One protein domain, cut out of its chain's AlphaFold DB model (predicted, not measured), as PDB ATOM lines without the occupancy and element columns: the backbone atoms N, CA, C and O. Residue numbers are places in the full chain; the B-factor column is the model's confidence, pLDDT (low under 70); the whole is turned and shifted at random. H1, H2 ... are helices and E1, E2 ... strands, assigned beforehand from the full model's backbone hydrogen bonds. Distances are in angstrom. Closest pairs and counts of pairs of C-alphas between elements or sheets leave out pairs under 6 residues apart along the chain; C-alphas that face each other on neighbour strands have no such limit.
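Overview. This is residues 127 to 155 and 427 to 553 of the 919 residues of an uncharacterized protein of viral metagenome (UniProt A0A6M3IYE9). Little regular structure stands in two lobes: the antiparallel sheet E2-E7-E4-E5-E6-E3, curled like part of a barrel, and H1 and H3 packed on the mixed sheet E1-E9-E8, with H2 between. The 156 printed residues, 61 of them in named elements, hold three named helices and nine named strands, class mixed: H1, E1 to E7, H2, H3, E8, E9. It is compact, radius of gyration of the C-alphas 16.9 A, spanning 52 by 36 by 25 A.

Arrangement. H1, residues 142 to 151, and H3, 528 to 536, touch, closest C-alphas Ile 146 and Ile 532, 5.8 A, at a shallow tilt of 14 degrees, opposite ways. E4, residues 465 to 468, and E5, 474 to 480, form a hairpin, N 466 and O 475 2.9 A apart. Every helix O i to N i+4 pair is within hydrogen-bond range.

Along the chain. H1, 14.2 A long, begins at C-alpha (240.614, 188.715, 267.528). C-alpha 553 is at (230.091, 185.048, 264.257).

Size, cuts and confidence. Across the cut, C-alphas 155 and 427 are 14.8 A apart; residue 427 has pLDDT under 70.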
ATOM      1  N   LYS A 127     228.697 199.052 278.912       90.50
ATOM      2  CA  LYS A 127     229.791 199.989 278.630       90.50
ATOM      3  C   LYS A 127     231.042 199.699 279.452       90.50
ATOM      4  O   LYS A 127     230.930 199.377 280.627       90.50
ATOM      5  N   ALA A 128     232.197 199.951 278.833       88.38
ATOM      6  CA  ALA A 128     233.514 199.982 279.461       88.38
ATOM      7  C   ALA A 128     233.536 200.904 280.686       88.38
ATOM      8  O   ALA A 128     233.269 202.098 280.554       88.38
ATOM      9  N   SER A 129     233.888 200.366 281.855       86.06
ATOM     10  CA  SER A 129     234.009 201.131 283.107       86.06
ATOM     11  C   SER A 129     235.304 201.954 283.212       86.06
ATOM     12  O   SER A 129     235.365 202.903 283.989       86.06
ATOM     13  N   LYS A 130     236.335 201.624 282.422       83.81
ATOM     14  CA  LYS A 130     237.601 202.371 282.268       83.81
ATOM     15  C   LYS A 130     238.247 202.066 280.909       83.81
ATOM     16  O   LYS A 130     237.792 201.176 280.191       83.81
ATOM     17  N   ASP A 131     239.311 202.790 280.570       86.44
ATOM     18  CA  ASP A 131     240.121 202.536 279.373       86.44
ATOM     19  C   ASP A 131     240.882 201.193 279.448       86.44
ATOM     20  O   ASP A 131     241.372 200.787 280.503       86.44
ATOM     21  N   TYR A 132     241.059 200.541 278.296       87.31
ATOM     22  CA  TYR A 132     241.930 199.385 278.077       87.31
ATOM     23  C   TYR A 132     242.828 199.594 276.882       87.31
ATOM     24  O   TYR A 132     242.388 199.911 275.771       87.31
ATOM     25  N   PHE A 133     244.100 199.312 277.118       85.94
ATOM     26  CA  PHE A 133     245.144 199.334 276.119       85.94
ATOM     27  C   PHE A 133     245.670 197.916 275.982       85.94
ATOM     28  O   PHE A 133     246.304 197.382 276.888       85.94
ATOM     29  N   HIS A 134     245.397 197.295 274.842       89.00
ATOM     30  CA  HIS A 134     245.905 195.963 274.575       89.00
ATOM     31  C   HIS A 134     247.436 196.039 274.453       89.00
ATOM     32  O   HIS A 134     247.958 196.897 273.750       89.00
ATOM     33  N   HIS A 135     248.200 195.224 275.177       87.31
ATOM     34  CA  HIS A 135     249.653 195.422 275.231       87.31
ATOM     35  C   HIS A 135     250.371 194.869 273.985       87.31
ATOM     36  O   HIS A 135     249.954 193.886 273.375       87.31
ATOM     37  N   LYS A 136     251.535 195.434 273.634       87.94
ATOM     38  CA  LYS A 136     252.340 194.999 272.471       87.94
ATOM     39  C   LYS A 136     252.807 193.535 272.521       87.94
ATOM     40  O   LYS A 136     253.113 192.941 271.483       87.94
ATOM     41  N   SER A 137     252.942 192.982 273.728       85.19
ATOM     42  CA  SER A 137     253.353 191.591 273.966       85.19
ATOM     43  C   SER A 137     252.175 190.638 274.130       85.19
ATOM     44  O   SER A 137     252.411 189.451 274.341       85.19
ATOM     45  N   ASP A 138     250.944 191.146 274.092       88.12
ATOM     46  CA  ASP A 138     249.760 190.317 274.216       88.12
ATOM     47  C   ASP A 138     249.655 189.372 273.003       88.12
ATOM     48  O   ASP A 138     250.032 189.709 271.871       88.12
ATOM     49  N   THR A 139     249.216 188.150 273.277       92.75
ATOM     50  CA  THR A 139     249.068 187.062 272.311       92.75
ATOM     51  C   THR A 139     247.609 186.743 272.013       92.75
ATOM     52  O   THR A 139     247.364 185.789 271.276       92.75
ATOM     53  N   LYS A 140     246.650 187.493 272.570       93.44
ATOM     54  CA  LYS A 140     245.233 187.295 272.275       93.44
ATOM     55  C   LYS A 140     244.927 187.637 270.832       93.44
ATOM     56  O   LYS A 140     245.317 188.672 270.280       93.44
ATOM     57  N   THR A 141     244.187 186.734 270.233       96.06
ATOM     58  CA  THR A 141     243.669 186.852 268.885       96.06
ATOM     59  C   THR A 141     242.402 187.704 268.870       96.06
ATOM     60  O   THR A 141     241.830 188.041 269.911       96.06
ATOM     61  N   VAL A 142     241.927 188.064 267.675       96.50
ATOM     62  CA  VAL A 142     240.614 188.715 267.528       96.50
ATOM     63  C   VAL A 142     239.507 187.839 268.121       96.50
ATOM     64  O   VAL A 142     238.581 188.366 268.736       96.50
ATOM     65  N   LYS A 143     239.612 186.514 267.973       95.88
ATOM     66  CA  LYS A 143     238.667 185.542 268.529       95.88
ATOM     67  C   LYS A 143     238.609 185.595 270.052       95.88
ATOM     68  O   LYS A 143     237.517 185.728 270.607       95.88
ATOM     69  N   ASP A 144     239.772 185.546 270.702       94.94
ATOM     70  CA  ASP A 144     239.880 185.582 272.165       94.94
ATOM     71  C   ASP A 144     239.226 186.855 272.709       94.94
ATOM     72  O   ASP A 144     238.361 186.796 273.578       94.94
ATOM     73  N   MET A 145     239.542 188.007 272.108       94.88
ATOM     74  CA  MET A 145     238.969 189.289 272.522       94.88
ATOM     75  C   MET A 145     237.460 189.383 272.280       94.88
ATOM     76  O   MET A 145     236.752 189.938 273.116       94.88
ATOM     77  N   ILE A 146     236.934 188.851 271.169       95.69
ATOM     78  CA  ILE A 146     235.478 188.815 270.943       95.69
ATOM     79  C   ILE A 146     234.803 187.958 272.015       95.69
ATOM     80  O   ILE A 146     233.789 188.383 272.563       95.69
ATOM     81  N   THR A 147     235.362 186.788 272.329       95.00
ATOM     82  CA  THR A 147     234.806 185.860 273.325       95.00
ATOM     83  C   THR A 147     234.817 186.471 274.728       95.00
ATOM     84  O   THR A 147     233.817 186.406 275.441       95.00
ATOM     85  N   GLU A 148     235.909 187.127 275.121       92.25
ATOM     86  CA  GLU A 148     236.011 187.824 276.409       92.25
ATOM     87  C   GLU A 148     235.011 188.982 276.508       92.25
ATOM     88  O   GLU A 148     234.190 189.018 277.424       92.25
ATOM     89  N   VAL A 149     234.989 189.874 275.511       92.88
ATOM     90  CA  VAL A 149     234.061 191.016 275.487       92.88
ATOM     91  C   VAL A 149     232.606 190.544 275.464       92.88
ATOM     92  O   VAL A 149     231.760 191.119 276.142       92.88
ATOM     93  N   ALA A 150     232.279 189.493 274.712       93.50
ATOM     94  CA  ALA A 150     230.921 188.966 274.615       93.50
ATOM     95  C   ALA A 150     230.495 188.113 275.817       93.50
ATOM     96  O   ALA A 150     229.299 188.008 276.052       93.50
ATOM     97  N   SER A 151     231.412 187.591 276.628       91.25
ATOM     98  CA  SER A 151     231.079 186.908 277.888       91.25
ATOM     99  C   SER A 151     230.999 187.855 279.090       91.25
ATOM    100  O   SER A 151     230.637 187.421 280.181       91.25
ATOM    101  N   GLY A 152     231.325 189.141 278.909       84.88
ATOM    102  CA  GLY A 152     231.383 190.114 280.004       84.88
ATOM    103  C   GLY A 152     232.531 189.838 280.980       84.88
ATOM    104  O   GLY A 152     232.582 190.438 282.047       84.88
ATOM    105  N   GLN A 153     233.445 188.925 280.635       81.75
ATOM    106  CA  GLN A 153     234.631 188.665 281.439       81.75
ATOM    107  C   GLN A 153     235.593 189.851 281.329       81.75
ATOM    108  O   GLN A 153     235.735 190.401 280.233       81.75
ATOM    109  N   PRO A 154     236.282 190.228 282.422       72.19
ATOM    110  CA  PRO A 154     237.304 191.258 282.383       72.19
ATOM    111  C   PRO A 154     238.329 190.988 281.282       72.19
ATOM    112  O   PRO A 154     239.043 189.979 281.309       72.19
ATOM    113  N   VAL A 155     238.435 191.904 280.317       74.69
ATOM    114  CA  VAL A 155     239.509 191.861 279.324       74.69
ATOM    115  C   VAL A 155     240.789 192.258 280.056       74.69
ATOM    116  O   VAL A 155     241.064 193.435 280.287       74.69
ATOM    117  N   CYS A 427     225.619 193.345 282.676       60.72
ATOM    118  CA  CYS A 427     224.925 192.352 281.830       60.72
ATOM    119  C   CYS A 427     225.391 190.897 281.938       60.72
ATOM    120  O   CYS A 427     226.492 190.573 282.371       60.72
ATOM    121  N   GLU A 428     224.505 190.026 281.457       81.31
ATOM    122  CA  GLU A 428     224.710 188.593 281.290       81.31
ATOM    123  C   GLU A 428     225.889 188.270 280.354       81.31
ATOM    124  O   GLU A 428     226.266 189.033 279.447       81.31
ATOM    125  N   ALA A 429     226.488 187.107 280.597       90.06
ATOM    126  CA  ALA A 429     227.476 186.520 279.711       90.06
ATOM    127  C   ALA A 429     226.763 185.935 278.488       90.06
ATOM    128  O   ALA A 429     225.880 185.092 278.642       90.06
ATOM    129  N   TYR A 430     227.172 186.336 277.285       93.19
ATOM    130  CA  TYR A 430     226.680 185.734 276.051       93.19
ATOM    131  C   TYR A 430     227.738 184.790 275.493       93.19
ATOM    132  O   TYR A 430     228.903 185.156 275.320       93.19
ATOM    133  N   GLU A 431     227.332 183.559 275.206       95.75
ATOM    134  CA  GLU A 431     228.187 182.609 274.505       95.75
ATOM    135  C   GLU A 431     228.345 183.048 273.042       95.75
ATOM    136  O   GLU A 431     227.378 183.464 272.394       95.75
ATOM    137  N   VAL A 432     229.572 182.962 272.523       95.69
ATOM    138  CA  VAL A 432     229.872 183.228 271.113       95.69
ATOM    139  C   VAL A 432     230.044 181.906 270.388       95.69
ATOM    140  O   VAL A 432     230.847 181.071 270.799       95.69
ATOM    141  N   VAL A 433     229.325 181.747 269.283       95.19
ATOM    142  CA  VAL A 433     229.445 180.593 268.390       95.19
ATOM    143  C   VAL A 433     230.085 181.045 267.089       95.19
ATOM    144  O   VAL A 433     229.747 182.101 266.556       95.19
ATOM    145  N   TYR A 434     231.024 180.258 266.573       93.94
ATOM    146  CA  TYR A 434     231.687 180.531 265.302       93.94
ATOM    147  C   TYR A 434     231.176 179.553 264.242       93.94
ATOM    148  O   TYR A 434     231.400 178.348 264.359       93.94
ATOM    149  N   ASP A 435     230.481 180.068 263.222       91.06
ATOM    150  CA  ASP A 435     229.849 179.240 262.188       91.06
ATOM    151  C   ASP A 435     230.642 179.201 260.873       91.06
ATOM    152  O   ASP A 435     231.254 180.205 260.477       91.06
ATOM    153  N   PRO A 436     230.486 178.110 260.097       93.06
ATOM    154  CA  PRO A 436     229.672 176.924 260.412       93.06
ATOM    155  C   PRO A 436     230.357 175.937 261.367       93.06
ATOM    156  O   PRO A 436     231.568 175.741 261.306       93.06
ATOM    157  N   TYR A 437     229.554 175.257 262.187       94.19
ATOM    158  CA  TYR A 437     229.964 174.127 263.023       94.19
ATOM    159  C   TYR A 437     229.055 172.916 262.781       94.19
ATOM    160  O   TYR A 437     227.949 173.057 262.257       94.19
ATOM    161  N   GLY A 438     229.508 171.720 263.150       96.31
ATOM    162  CA  GLY A 438     228.716 170.505 262.968       96.31
ATOM    163  C   GLY A 438     229.457 169.231 263.341       96.31
ATOM    164  O   GLY A 438     230.361 169.243 264.178       96.31
ATOM    165  N   THR A 439     229.057 168.113 262.732       97.50
ATOM    166  CA  THR A 439     229.668 166.801 262.979       97.50
ATOM    167  C   THR A 439     229.988 166.089 261.666       97.50
ATOM    168  O   THR A 439     229.135 165.974 260.788       97.50
ATOM    169  N   HIS A 440     231.207 165.566 261.528       97.81
ATOM    170  CA  HIS A 440     231.590 164.706 260.413       97.81
ATOM    171  C   HIS A 440     230.773 163.412 260.459       97.81
ATOM    172  O   HIS A 440     230.807 162.653 261.422       97.81
ATOM    173  N   THR A 441     230.034 163.156 259.390       98.06
ATOM    174  CA  THR A 441     229.176 161.978 259.189       98.06
ATOM    175  C   THR A 441     229.726 161.018 258.128       98.06
ATOM    176  O   THR A 441     229.114 159.989 257.829       98.06
ATOM    177  N   GLY A 442     230.853 161.370 257.501       97.44
ATOM    178  CA  GLY A 442     231.520 160.543 256.501       97.44
ATOM    179  C   GLY A 442     232.380 159.433 257.107       97.44
ATOM    180  O   GLY A 442     232.545 159.314 258.317       97.44
ATOM    181  N   GLY A 443     232.962 158.601 256.240       97.94
ATOM    182  CA  GLY A 443     234.007 157.660 256.656       97.94
ATOM    183  C   GLY A 443     235.323 158.369 256.995       97.94
ATOM    184  O   GLY A 443     235.486 159.553 256.695       97.94
ATOM    185  N   THR A 444     236.276 157.630 257.575       98.31
ATOM    186  CA  THR A 444     237.578 158.200 257.944       98.31
ATOM    187  C   THR A 444     238.315 158.767 256.730       98.31
ATOM    188  O   THR A 444     238.476 158.065 255.726       98.31
ATOM    189  N   HIS A 445     238.786 160.014 256.809       98.38
ATOM    190  CA  HIS A 445     239.515 160.653 255.713       98.38
ATOM    191  C   HIS A 445     240.558 161.660 256.208       98.38
ATOM    192  O   HIS A 445     240.306 162.422 257.127       98.38
ATOM    193  N   ALA A 446     241.720 161.731 255.554       97.69
ATOM    194  CA  ALA A 446     242.798 162.636 255.978       97.69
ATOM    195  C   ALA A 446     242.563 164.117 255.610       97.69
ATOM    196  O   ALA A 446     243.188 165.009 256.173       97.69
ATOM    197  N   THR A 447     241.725 164.384 254.604       98.19
ATOM    198  CA  THR A 447     241.587 165.733 254.016       98.19
ATOM    199  C   THR A 447     240.166 166.155 253.646       98.19
ATOM    200  O   THR A 447     239.994 167.245 253.113       98.19
ATOM    201  N   ILE A 448     239.150 165.319 253.872       98.50
ATOM    202  CA  ILE A 448     237.774 165.589 253.430       98.50
ATOM    203  C   ILE A 448     236.858 165.364 254.619       98.50
ATOM    204  O   ILE A 448     236.720 164.235 255.085       98.50
ATOM    205  N   MET A 449     236.231 166.438 255.077       98.31
ATOM    206  CA  MET A 449     235.126 166.392 256.021       98.31
ATOM    207  C   MET A 449     233.819 166.289 255.228       98.31
ATOM    208  O   MET A 449     233.688 166.859 254.144       98.31
ATOM    209  N   THR A 450     232.865 165.509 255.722       98.31
ATOM    210  CA  THR A 450     231.538 165.294 255.142       98.31
ATOM    211  C   THR A 450     230.485 165.392 256.234       98.31
ATOM    212  O   THR A 450     230.340 164.484 257.046       98.31
ATOM    213  N   ASP A 451     229.679 166.436 256.202       97.75
ATOM    214  CA  ASP A 451     228.506 166.604 257.047       97.75
ATOM    215  C   ASP A 451     227.254 166.535 256.167       97.75
ATOM    216  O   ASP A 451     226.949 167.438 255.391       97.75
ATOM    217  N   SER A 452     226.538 165.416 256.256       96.56
ATOM    218  CA  SER A 452     225.338 165.154 255.460       96.56
ATOM    219  C   SER A 452     224.118 165.972 255.892       96.56
ATOM    220  O   SER A 452     223.144 166.033 255.138       96.56
ATOM    221  N   ALA A 453     224.156 166.581 257.081       93.00
ATOM    222  CA  ALA A 453     223.129 167.493 257.573       93.00
ATOM    223  C   ALA A 453     223.475 168.962 257.288       93.00
ATOM    224  O   ALA A 453     222.577 169.808 257.306       93.00
ATOM    225  N   ALA A 454     224.745 169.266 257.004       92.88
ATOM    226  CA  ALA A 454     225.163 170.605 256.630       92.88
ATOM    227  C   ALA A 454     224.529 171.065 255.309       92.88
ATOM    228  O   ALA A 454     224.204 170.288 254.410       92.88
ATOM    229  N   ALA A 455     224.382 172.382 255.204       88.88
ATOM    230  CA  ALA A 455     223.926 173.081 254.011       88.88
ATOM    231  C   ALA A 455     224.922 174.194 253.662       88.88
ATOM    232  O   ALA A 455     224.581 175.379 253.616       88.88
ATOM    233  N   PHE A 456     226.188 173.819 253.471       92.62
ATOM    234  CA  PHE A 456     227.229 174.757 253.071       92.62
ATOM    235  C   PHE A 456     226.901 175.379 251.712       92.62
ATOM    236  O   PHE A 456     226.254 174.778 250.851       92.62
ATOM    237  N   LYS A 457     227.391 176.594 251.481       88.75
ATOM    238  CA  LYS A 457     227.334 177.191 250.149       88.75
ATOM    239  C   LYS A 457     228.615 176.851 249.410       88.75
ATOM    240  O   LYS A 457     229.700 177.111 249.925       88.75
ATOM    241  N   THR A 458     228.474 176.271 248.221       91.81
ATOM    242  CA  THR A 458     229.596 175.876 247.363       91.81
ATOM    243  C   THR A 458     230.594 177.020 247.206       91.81
ATOM    244  O   THR A 458     230.187 178.161 246.979       91.81
ATOM    245  N   ASP A 459     231.879 176.705 247.361       91.88
ATOM    246  CA  ASP A 459     233.034 177.610 247.275       91.88
ATOM    247  C   ASP A 459     233.097 178.752 248.310       91.88
ATOM    248  O   ASP A 459     234.069 179.511 248.336       91.88
ATOM    249  N   ALA A 460     232.097 178.907 249.184       88.12
ATOM    250  CA  ALA A 460     232.046 180.019 250.135       88.12
ATOM    251  C   ALA A 460     233.064 179.893 251.283       88.12
ATOM    252  O   ALA A 460     233.364 180.886 251.948       88.12
ATOM    253  N   LEU A 461     233.588 178.688 251.524       92.94
ATOM    254  CA  LEU A 461     234.500 178.392 252.629       92.94
ATOM    255  C   LEU A 461     235.968 178.340 252.188       92.94
ATOM    256  O   LEU A 461     236.847 178.144 253.024       92.94
ATOM    257  N   ILE A 462     236.269 178.524 250.900       93.50
ATOM    258  CA  ILE A 462     237.643 178.464 250.385       93.50
ATOM    259  C   ILE A 462     238.511 179.547 251.043       93.50
ATOM    260  O   ILE A 462     238.164 180.726 251.074       93.50
ATOM    261  N   GLY A 463     239.674 179.135 251.555       91.25
ATOM    262  CA  GLY A 463     240.623 179.993 252.270       91.25
ATOM    263  C   GLY A 463     240.354 180.139 253.771       91.25
ATOM    264  O   GLY A 463     241.214 180.670 254.476       91.25
ATOM    265  N   GLN A 464     239.216 179.642 254.268       94.69
ATOM    266  CA  GLN A 464     238.930 179.572 255.702       94.69
ATOM    267  C   GLN A 464     239.711 178.431 256.370       94.69
ATOM    268  O   GLN A 464     240.340 177.603 255.699       94.69
ATOM    269  N   VAL A 465     239.699 178.397 257.701       95.62
ATOM    270  CA  VAL A 465     240.331 177.336 258.494       95.62
ATOM    271  C   VAL A 465     239.236 176.488 259.118       95.62
ATOM    272  O   VAL A 465     238.369 177.015 259.803       95.62
ATOM    273  N   ILE A 466     239.273 175.181 258.877       97.31
ATOM    274  CA  ILE A 466     238.421 174.212 259.567       97.31
ATOM    275  C   ILE A 466     239.215 173.562 260.699       97.31
ATOM    276  O   ILE A 466     240.372 173.178 260.509       97.31
ATOM    277  N   TYR A 467     238.582 173.441 261.857       97.12
ATOM    278  CA  TYR A 467     239.095 172.817 263.067       97.12
ATOM    279  C   TYR A 467     238.339 171.519 263.322       97.12
ATOM    280  O   TYR A 467     237.111 171.523 263.326       97.12
ATOM    281  N   ASN A 468     239.059 170.425 263.553       97.50
ATOM    282  CA  ASN A 468     238.525 169.222 264.175       97.50
ATOM    283  C   ASN A 468     238.618 169.414 265.693       97.50
ATOM    284  O   ASN A 468     239.695 169.337 266.290       97.50
ATOM    285  N   SER A 469     237.493 169.728 266.328       96.31
ATOM    286  CA  SER A 469     237.442 169.991 267.768       96.31
ATOM    287  C   SER A 469     237.616 168.719 268.603       96.31
ATOM    288  O   SER A 469     237.878 168.827 269.800       96.31
ATOM    289  N   THR A 470     237.488 167.531 268.003       97.38
ATOM    290  CA  THR A 470     237.678 166.252 268.700       97.38
ATOM    291  C   THR A 470     239.152 165.971 268.978       97.38
ATOM    292  O   THR A 470     239.505 165.627 270.107       97.38
ATOM    293  N   ASP A 471     240.015 166.108 267.967       96.38
ATOM    294  CA  ASP A 471     241.434 165.737 268.056       96.38
ATOM    295  C   ASP A 471     242.387 166.948 268.106       96.38
ATOM    296  O   ASP A 471     243.584 166.785 268.364       96.38
ATOM    297  N   GLY A 472     241.862 168.159 267.882       96.69
ATOM    298  CA  GLY A 472     242.602 169.421 267.869       96.69
ATOM    299  C   GLY A 472     243.309 169.734 266.547       96.69
ATOM    300  O   GLY A 472     244.049 170.722 266.475       96.69
ATOM    301  N   SER A 473     243.126 168.922 265.503       97.50
ATOM    302  CA  SER A 473     243.710 169.179 264.188       97.50
ATOM    303  C   SER A 473     242.978 170.298 263.447       97.50
ATOM    304  O   SER A 473     241.836 170.649 263.736       97.50
ATOM    305  N   LYS A 474     243.658 170.913 262.478       97.62
ATOM    306  CA  LYS A 474     243.077 171.948 261.616       97.62
ATOM    307  C   LYS A 474     243.682 171.961 260.224       97.62
ATOM    308  O   LYS A 474     244.822 171.526 260.035       97.62
ATOM    309  N   GLY A 475     242.948 172.508 259.259       97.44
ATOM    310  CA  GLY A 475     243.390 172.634 257.871       97.44
ATOM    311  C   GLY A 475     242.788 173.843 257.156       97.44
ATOM    312  O   GLY A 475     241.701 174.304 257.491       97.44
ATOM    313  N   THR A 476     243.499 174.365 256.154       96.38
ATOM    314  CA  THR A 476     242.962 175.408 255.263       96.38
ATOM    315  C   THR A 476     242.069 174.770 254.207       96.38
ATOM    316  O   THR A 476     242.510 173.863 253.493       96.38
ATOM    317  N   VAL A 477     240.845 175.274 254.080       97.31
ATOM    318  CA  VAL A 477     239.858 174.822 253.096       97.31
ATOM    319  C   VAL A 477     240.292 175.218 251.684       97.31
ATOM    320  O   VAL A 477     240.550 176.389 251.403       97.31
ATOM    321  N   THR A 478     240.362 174.241 250.785       97.25
ATOM    322  CA  THR A 478     240.691 174.431 249.362       97.25
ATOM    323  C   THR A 478     239.486 174.326 248.447       97.25
ATOM    324  O   THR A 478     239.534 174.852 247.341       97.25
ATOM    325  N   ASP A 479     238.455 173.610 248.887       97.50
ATOM    326  CA  ASP A 479     237.225 173.377 248.137       97.50
ATOM    327  C   ASP A 479     236.103 173.014 249.118       97.50
ATOM    328  O   ASP A 479     236.374 172.436 250.178       97.50
ATOM    329  N   ASN A 480     234.859 173.337 248.783       97.56
ATOM    330  CA  ASN A 480     233.698 172.873 249.528       97.56
ATOM    331  C   ASN A 480     232.455 172.803 248.631       97.56
ATOM    332  O   ASN A 480     232.173 173.724 247.864       97.56
ATOM    333  N   ASP A 481     231.663 171.745 248.788       95.62
ATOM    334  CA  ASP A 481     230.320 171.657 248.209       95.62
ATOM    335  C   ASP A 481     229.255 171.919 249.286       95.62
ATOM    336  O   ASP A 481     229.535 172.617 250.259       95.62
ATOM    337  N   THR A 482     228.024 171.431 249.097       94.69
ATOM    338  CA  THR A 482     226.919 171.603 250.054       94.69
ATOM    339  C   THR A 482     227.077 170.825 251.358       94.69
ATOM    340  O   THR A 482     226.466 171.192 252.355       94.69
ATOM    341  N   THR A 483     227.862 169.752 251.353       97.00
ATOM    342  CA  THR A 483     227.991 168.782 252.454       97.00
ATOM    343  C   THR A 483     229.435 168.376 252.736       97.00
ATOM    344  O   THR A 483     229.696 167.696 253.722       97.00
ATOM    345  N   THR A 484     230.393 168.747 251.888       97.94
ATOM    346  CA  THR A 484     231.800 168.372 252.038       97.94
ATOM    347  C   THR A 484     232.717 169.582 252.059       97.94
ATOM    348  O   THR A 484     232.448 170.608 251.431       97.94
ATOM    349  N   VAL A 485     233.825 169.444 252.784       98.25
ATOM    350  CA  VAL A 485     234.903 170.429 252.877       98.25
ATOM    351  C   VAL A 485     236.221 169.701 252.665       98.25
ATOM    352  O   VAL A 485     236.538 168.754 253.385       98.25
ATOM    353  N   THR A 486     237.001 170.144 251.684       98.44
ATOM    354  CA  THR A 486     238.329 169.602 251.385       98.44
ATOM    355  C   THR A 486     239.403 170.559 251.886       98.44
ATOM    356  O   THR A 486     239.339 171.761 251.628       98.44
ATOM    357  N   VAL A 487     240.418 170.027 252.564       98.19
ATOM    358  CA  VAL A 487     241.593 170.774 253.037       98.19
ATOM    359  C   VAL A 487     242.880 170.293 252.373       98.19
ATOM    360  O   VAL A 487     242.953 169.166 251.886       98.19
ATOM    361  N   VAL A 488     243.934 171.117 252.408       95.62
ATOM    362  CA  VAL A 488     245.278 170.699 251.950       95.62
ATOM    363  C   VAL A 488     245.789 169.508 252.769       95.62
ATOM    364  O   VAL A 488     246.214 168.497 252.212       95.62
ATOM    365  N   ALA A 489     245.772 169.657 254.092       97.38
ATOM    366  CA  ALA A 489     246.133 168.657 255.086       97.38
ATOM    367  C   ALA A 489     245.584 169.106 256.446       97.38
ATOM    368  O   ALA A 489     245.547 170.309 256.721       97.38
ATOM    369  N   LEU A 490     245.203 168.149 257.290       97.81
ATOM    370  CA  LEU A 490     245.016 168.388 258.716       97.81
ATOM    371  C   LEU A 490     246.370 168.345 259.429       97.81
ATOM    372  O   LEU A 490     247.234 167.529 259.102       97.81
ATOM    373  N   THR A 491     246.574 169.249 260.383       97.31
ATOM    374  CA  THR A 491     247.798 169.325 261.192       97.31
ATOM    375  C   THR A 491     247.493 169.767 262.622       97.31
ATOM    376  O   THR A 491     246.514 170.473 262.854       97.31
ATOM    377  N   GLY A 492     248.363 169.402 263.569       96.12
ATOM    378  CA  GLY A 492     248.324 169.863 264.962       96.12
ATOM    379  C   GLY A 492     247.525 168.991 265.938       96.12
ATOM    380  O   GLY A 492     247.697 169.173 267.140       96.12
ATOM    381  N   GLY A 493     246.724 168.042 265.447       96.75
ATOM    382  CA  GLY A 493     245.912 167.148 266.275       96.75
ATOM    383  C   GLY A 493     246.559 165.794 266.550       96.75
ATOM    384  O   GLY A 493     247.675 165.504 266.094       96.75
ATOM    385  N   ALA A 494     245.852 164.978 267.332       96.25
ATOM    386  CA  ALA A 494     246.325 163.684 267.818       96.25
ATOM    387  C   ALA A 494     246.581 162.671 266.689       96.25
ATOM    388  O   ALA A 494     247.603 161.977 266.726       96.25
ATOM    389  N   ASP A 495     245.710 162.606 265.681       96.12
ATOM    390  CA  ASP A 495     245.855 161.714 264.523       96.12
ATOM    391  C   ASP A 495     245.730 162.431 263.169       96.12
ATOM    392  O   ASP A 495     246.238 161.906 262.172       96.12
ATOM    393  N   ASN A 496     245.233 163.676 263.140       97.69
ATOM    394  CA  ASN A 496     245.126 164.509 261.938       97.69
ATOM    395  C   ASN A 496     244.290 163.845 260.835       97.69
ATOM    396  O   ASN A 496     244.645 163.891 259.649       97.69
ATOM    397  N   GLN A 497     243.201 163.197 261.230       98.06
ATOM    398  CA  GLN A 497     242.200 162.638 260.335       98.06
ATOM    399  C   GLN A 497     240.811 163.149 260.739       98.06
ATOM    400  O   GLN A 497     240.647 163.850 261.730       98.06
ATOM    401  N   TRP A 498     239.838 162.921 259.862       98.25
ATOM    402  CA  TRP A 498     238.424 163.093 260.162       98.25
ATOM    403  C   TRP A 498     237.832 161.720 260.440       98.25
ATOM    404  O   TRP A 498     237.819 160.895 259.526       98.25
ATOM    405  N   GLU A 499     237.287 161.482 261.626       98.12
ATOM    406  CA  GLU A 499     236.546 160.293 262.040       98.12
ATOM    407  C   GLU A 499     235.038 160.551 262.099       98.12
ATOM    408  O   GLU A 499     234.561 161.634 262.432       98.12
ATOM    409  N   ASN A 500     234.245 159.526 261.779       97.94
ATOM    410  CA  ASN A 500     232.795 159.626 261.923       97.94
ATOM    411  C   ASN A 500     232.425 159.970 263.377       97.94
ATOM    412  O   ASN A 500     232.710 159.185 264.286       97.94
ATOM    413  N   GLY A 501     231.722 161.083 263.567       97.44
ATOM    414  CA  GLY A 501     231.382 161.636 264.874       97.44
ATOM    415  C   GLY A 501     232.246 162.822 265.301       97.44
ATOM    416  O   GLY A 501     231.961 163.389 266.354       97.44
ATOM    417  N   ASP A 502     233.245 163.221 264.511       98.25
ATOM    418  CA  ASP A 502     234.075 164.368 264.861       98.25
ATOM    419  C   ASP A 502     233.320 165.682 264.812       98.25
ATOM    420  O   ASP A 502     232.673 165.995 263.815       98.25
ATOM    421  N   ALA A 503     233.440 166.480 265.869       97.44
ATOM    422  CA  ALA A 503     232.921 167.837 265.872       97.44
ATOM    423  C   ALA A 503     233.868 168.766 265.103       97.44
ATOM    424  O   ALA A 503     235.089 168.660 265.232       97.44
ATOM    425  N   TYR A 504     233.315 169.701 264.334       97.62
ATOM    426  CA  TYR A 504     234.114 170.700 263.625       97.62
ATOM    427  C   TYR A 504     233.563 172.114 263.781       97.62
ATOM    428  O   TYR A 504     232.361 172.306 263.959       97.62
ATOM    429  N   THR A 505     234.451 173.098 263.631       96.50
ATOM    430  CA  THR A 505     234.123 174.513 263.395       96.50
ATOM    431  C   THR A 505     234.908 175.019 262.186       96.50
ATOM    432  O   THR A 505     236.018 174.555 261.918       96.50
ATOM    433  N   ILE A 506     234.345 175.944 261.412       95.56
ATOM    434  CA  ILE A 506     235.014 176.590 260.277       95.56
ATOM    435  C   ILE A 506     235.005 178.084 260.520       95.56
ATOM    436  O   ILE A 506     233.957 178.691 260.706       95.56
ATOM    437  N   GLU A 507     236.185 178.683 260.501       94.50
ATOM    438  CA  GLU A 507     236.380 180.030 261.005       94.50
ATOM    439  C   GLU A 507     237.199 180.865 260.031       94.50
ATOM    440  O   GLU A 507     238.000 180.363 259.231       94.50
ATOM    441  N   HIS A 508     237.008 182.180 260.113       94.69
ATOM    442  CA  HIS A 508     237.785 183.091 259.297       94.69
ATOM    443  C   HIS A 508     239.252 183.076 259.709       94.69
ATOM    444  O   HIS A 508     239.562 183.305 260.870       94.69
ATOM    445  N   ALA A 509     240.173 182.914 258.754       92.69
ATOM    446  CA  ALA A 509     241.597 182.737 259.059       92.69
ATOM    447  C   ALA A 509     242.190 183.847 259.955       92.69
ATOM    448  O   ALA A 509     243.094 183.592 260.745       92.69
ATOM    449  N   LEU A 510     241.689 185.084 259.849       96.12
ATOM    450  CA  LEU A 510     242.127 186.206 260.696       96.12
ATOM    451  C   LEU A 510     241.633 186.154 262.150       96.12
ATOM    452  O   LEU A 510     242.244 186.826 262.973       96.12
ATOM    453  N   LEU A 511     240.584 185.390 262.480       96.06
ATOM    454  CA  LEU A 511     240.070 185.302 263.852       96.06
ATOM    455  C   LEU A 511     241.140 184.772 264.811       96.06
ATOM    456  O   LEU A 511     241.359 185.405 265.836       96.06
ATOM    457  N   ASP A 512     241.858 183.710 264.430       94.19
ATOM    458  CA  ASP A 512     242.893 183.072 265.262       94.19
ATOM    459  C   ASP A 512     244.330 183.500 264.936       94.19
ATOM    460  O   ASP A 512     245.271 183.118 265.629       94.19
ATOM    461  N   THR A 513     244.548 184.221 263.833       94.75
ATOM    462  CA  THR A 513     245.914 184.561 263.389       94.75
ATOM    463  C   THR A 513     246.253 186.034 263.529       94.75
ATOM    464  O   THR A 513     247.436 186.377 263.596       94.75
ATOM    465  N   TYR A 514     245.258 186.924 263.541       97.12
ATOM    466  CA  TYR A 514     245.508 188.348 263.709       97.12
ATOM    467  C   TYR A 514     245.581 188.715 265.190       97.12
ATOM    468  O   TYR A 514     244.668 188.420 265.957       97.12
ATOM    469  N   LEU A 515     246.676 189.384 265.557       96.62
ATOM    470  CA  LEU A 515     246.957 189.889 266.898       96.62
ATOM    471  C   LEU A 515     246.993 191.424 266.824       96.62
ATOM    472  O   LEU A 515     248.023 191.979 266.426       96.62
ATOM    473  N   PRO A 516     245.895 192.127 267.154       95.25
ATOM    474  CA  PRO A 516     245.851 193.587 267.103       95.25
ATOM    475  C   PRO A 516     246.914 194.284 267.966       95.25
ATOM    476  O   PRO A 516     247.369 195.369 267.589       95.25
ATOM    477  N   LYS A 517     247.344 193.651 269.074       93.06
ATOM    478  CA  LYS A 517     248.338 194.177 270.033       93.06
ATOM    479  C   LYS A 517     247.997 195.614 270.480       93.06
ATOM    480  O   LYS A 517     246.835 195.997 270.512       93.06
ATOM    481  N   ASP A 518     248.996 196.447 270.732       88.56
ATOM    482  CA  ASP A 518     248.894 197.883 271.044       88.56
ATOM    483  C   ASP A 518     248.203 198.756 269.989       88.56
ATOM    484  O   ASP A 518     247.921 199.929 270.247       88.56
ATOM    485  N   GLY A 519     247.838 198.190 268.835       91.44
ATOM    486  CA  GLY A 519     246.920 198.821 267.891       91.44
ATOM    487  C   GLY A 519     245.450 198.812 268.333       91.44
ATOM    488  O   GLY A 519     244.643 199.520 267.728       91.44
ATOM    489  N   PHE A 520     245.079 198.033 269.356       94.31
ATOM    490  CA  PHE A 520     243.705 197.931 269.843       94.31
ATOM    491  C   PHE A 520     243.524 198.560 271.224       94.31
ATOM    492  O   PHE A 520     244.334 198.399 272.134       94.31
ATOM    493  N   LYS A 521     242.427 199.302 271.355       93.25
ATOM    494  CA  LYS A 521     242.057 200.050 272.556       93.25
ATOM    495  C   LYS A 521     240.545 200.021 272.722       93.25
ATOM    496  O   LYS A 521     239.840 200.073 271.704       93.25
ATOM    497  N   ILE A 522     240.085 199.969 273.962       92.25
ATOM    498  CA  ILE A 522     238.688 200.165 274.361       92.25
ATOM    499  C   ILE A 522     238.699 201.385 275.272       92.25
ATOM    500  O   ILE A 522     239.470 201.403 276.224       92.25
ATOM    501  N   TYR A 523     237.917 202.408 274.963       91.19
ATOM    502  CA  TYR A 523     237.837 203.589 275.818       91.19
ATOM    503  C   TYR A 523     236.722 203.434 276.846       91.19
ATOM    504  O   TYR A 523     235.750 202.720 276.603       91.19
ATOM    505  N   GLU A 524     236.830 204.130 277.972       90.12
ATOM    506  CA  GLU A 524     235.744 204.276 278.932       90.12
ATOM    507  C   GLU A 524     234.465 204.701 278.194       90.12
ATOM    508  O   GLU A 524     234.473 205.599 277.347       90.12
ATOM    509  N   ASN A 525     233.343 204.071 278.530       91.75
ATOM    510  CA  ASN A 525     232.039 204.218 277.889       91.75
ATOM    511  C   ASN A 525     231.872 203.578 276.497       91.75
ATOM    512  O   ASN A 525     230.748 203.605 275.978       91.75
ATOM    513  N   ASP A 526     232.905 202.969 275.901       93.00
ATOM    514  CA  ASP A 526     232.718 202.143 274.703       93.00
ATOM    515  C   ASP A 526     231.809 200.951 275.030       93.00
ATOM    516  O   ASP A 526     232.012 200.219 275.997       93.00
ATOM    517  N   THR A 527     230.783 200.744 274.209       94.25
ATOM    518  CA  THR A 527     229.821 199.648 274.407       94.25
ATOM    519  C   THR A 527     230.401 198.307 273.943       94.25
ATOM    520  O   THR A 527     231.133 198.299 272.943       94.25
ATOM    521  N   ARG A 528     229.999 197.163 274.525       93.62
ATOM    522  CA  ARG A 528     230.394 195.818 274.028       93.62
ATOM    523  C   ARG A 528     230.122 195.662 272.546       93.62
ATOM    524  O   ARG A 528     230.980 195.188 271.804       93.62
ATOM    525  N   LEU A 529     228.948 196.106 272.098       95.62
ATOM    526  CA  LEU A 529     228.552 196.014 270.696       95.62
ATOM    527  C   LEU A 529     229.531 196.760 269.774       95.62
ATOM    528  O   LEU A 529     229.929 196.233 268.733       95.62
ATOM    529  N   ALA A 530     229.926 197.980 270.151       95.56
ATOM    530  CA  ALA A 530     230.889 198.778 269.395       95.56
ATOM    531  C   ALA A 530     232.279 198.125 269.382       95.56
ATOM    532  O   ALA A 530     232.893 198.040 268.318       95.56
ATOM    533  N   THR A 531     232.732 197.609 270.525       95.69
ATOM    534  CA  THR A 531     234.013 196.906 270.673       95.69
ATOM    535  C   THR A 531     234.067 195.639 269.821       95.69
ATOM    536  O   THR A 531     235.004 195.463 269.041       95.69
ATOM    537  N   ILE A 532     233.030 194.796 269.872       96.81
ATOM    538  CA  ILE A 532     232.897 193.612 269.009       96.81
ATOM    539  C   ILE A 532     232.867 194.037 267.536       96.81
ATOM    540  O   ILE A 532     233.560 193.451 266.710       96.81
ATOM    541  N   GLY A 533     232.129 195.097 267.191       96.75
ATOM    542  CA  GLY A 533     232.111 195.647 265.832       96.75
ATOM    543  C   GLY A 533     233.489 196.124 265.350       96.75
ATOM    544  O   GLY A 533     233.841 195.915 264.190       96.75
ATOM    545  N   LYS A 534     234.295 196.722 266.236       96.06
ATOM    546  CA  LYS A 534     235.680 197.127 265.954       96.06
ATOM    547  C   LYS A 534     236.577 195.909 265.731       96.06
ATOM    548  O   LYS A 534     237.321 195.893 264.754       96.06
ATOM    549  N   LEU A 535     236.464 194.875 266.562       96.88
ATOM    550  CA  LEU A 535     237.212 193.620 266.410       96.88
ATOM    551  C   LEU A 535     236.862 192.898 265.103       96.88
ATOM    552  O   LEU A 535     237.753 192.515 264.345       96.88
ATOM    553  N   LEU A 536     235.572 192.795 264.780       97.00
ATOM    554  CA  LEU A 536     235.105 192.222 263.516       97.00
ATOM    555  C   LEU A 536     235.529 193.052 262.303       97.00
ATOM    556  O   LEU A 536     235.647 192.505 261.216       97.00
ATOM    557  N   SER A 537     235.825 194.348 262.448       95.88
ATOM    558  CA  SER A 537     236.339 195.160 261.334       95.88
ATOM    559  C   SER A 537     237.723 194.723 260.828       95.88
ATOM    560  O   SER A 537     238.101 195.058 259.705       95.88
ATOM    561  N   TYR A 538     238.458 193.932 261.623       96.88
ATOM    562  CA  TYR A 538     239.698 193.276 261.202       96.88
ATOM    563  C   TYR A 538     239.463 191.963 260.440       96.88
ATOM    564  O   TYR A 538     240.417 191.343 259.979       96.88
ATOM    565  N   THR A 539     238.225 191.493 260.309       97.31
ATOM    566  CA  THR A 539     237.907 190.207 259.676       97.31
ATOM    567  C   THR A 539     236.848 190.372 258.590       97.31
ATOM    568  O   THR A 539     236.261 191.437 258.411       97.31
ATOM    569  N   GLY A 540     236.625 189.323 257.797       95.00
ATOM    570  CA  GLY A 540     235.500 189.268 256.862       95.00
ATOM    571  C   GLY A 540     234.181 188.863 257.530       95.00
ATOM    572  O   GLY A 540     233.207 188.620 256.822       95.00
ATOM    573  N   CYS A 541     234.151 188.729 258.859       96.94
ATOM    574  CA  CYS A 541     233.004 188.200 259.580       96.94
ATOM    575  C   CYS A 541     231.945 189.266 259.878       96.94
ATOM    576  O   CYS A 541     232.213 190.470 259.907       96.94
ATOM    577  N   VAL A 542     230.740 188.779 260.150       97.00
ATOM    578  CA  VAL A 542     229.607 189.509 260.722       97.00
ATOM    579  C   VAL A 542     229.143 188.806 261.989       97.00
ATOM    580  O   VAL A 542     229.601 187.704 262.287       97.00
ATOM    581  N   LYS A 543     228.229 189.449 262.720       97.38
ATOM    582  CA  LYS A 543     227.583 188.878 263.900       97.38
ATOM    583  C   LYS A 543     226.066 188.854 263.751       97.38
ATOM    584  O   LYS A 543     225.498 189.750 263.125       97.38
ATOM    585  N   ARG A 544     225.417 187.874 264.366       96.50
ATOM    586  CA  ARG A 544     223.957 187.753 264.456       96.50
ATOM    587  C   ARG A 544     223.589 187.052 265.762       96.50
ATOM    588  O   ARG A 544     224.284 186.134 266.160       96.50
ATOM    589  N   ALA A 545     222.512 187.475 266.414       96.56
ATOM    590  CA  ALA A 545     221.908 186.677 267.480       96.56
ATOM    591  C   ALA A 545     220.992 185.613 266.854       96.56
ATOM    592  O   ALA A 545     220.208 185.958 265.962       96.56
ATOM    593  N   GLU A 546     221.087 184.357 267.291       96.44
ATOM    594  CA  GLU A 546     220.239 183.253 266.807       96.44
ATOM    595  C   GLU A 546     219.257 182.760 267.882       96.44
ATOM    596  O   GLU A 546     219.220 183.269 269.004       96.44
ATOM    597  N   ASP A 547     218.371 181.835 267.502       95.62
ATOM    598  CA  ASP A 547     217.266 181.340 268.336       95.62
ATOM    599  C   ASP A 547     217.715 180.510 269.549       95.62
ATOM    600  O   ASP A 547     216.922 180.280 270.461       95.62
ATOM    601  N   ASP A 548     218.990 180.134 269.607       95.81
ATOM    602  CA  ASP A 548     219.636 179.491 270.749       95.81
ATOM    603  C   ASP A 548     220.100 180.474 271.842       95.81
ATOM    604  O   ASP A 548     220.615 180.046 272.877       95.81
ATOM    605  N   GLY A 549     219.906 181.783 271.637       95.50
ATOM    606  CA  GLY A 549     220.312 182.818 272.587       95.50
ATOM    607  C   GLY A 549     221.802 183.149 272.556       95.50
ATOM    608  O   GLY A 549     222.289 183.817 273.469       95.50
ATOM    609  N   LYS A 550     222.535 182.709 271.528       96.44
ATOM    610  CA  LYS A 550     223.973 182.952 271.392       96.44
ATOM    611  C   LYS A 550     224.272 184.017 270.344       96.44
ATOM    612  O   LYS A 550     223.455 184.341 269.475       96.44
ATOM    613  N   LEU A 551     225.475 184.585 270.431       96.69
ATOM    614  CA  LEU A 551     226.001 185.505 269.428       96.69
ATOM    615  C   LEU A 551     226.827 184.722 268.404       96.69
ATOM    616  O   LEU A 551     227.956 184.319 268.669       96.69
ATOM    617  N   HIS A 552     226.283 184.550 267.213       97.00
ATOM    618  CA  HIS A 552     226.933 183.856 266.112       97.00
ATOM    619  C   HIS A 552     227.857 184.795 265.341       97.00
ATOM    620  O   HIS A 552     227.463 185.911 264.993       97.00
ATOM    621  N   VAL A 553     229.075 184.343 265.045       97.06
ATOM    622  CA  VAL A 553     230.091 185.048 264.257       97.06
ATOM    623  C   VAL A 553     230.484 184.190 263.061       97.06
ATOM    624  O   VAL A 553     230.963 183.071 263.216       97.06
TER     625      VAL A 553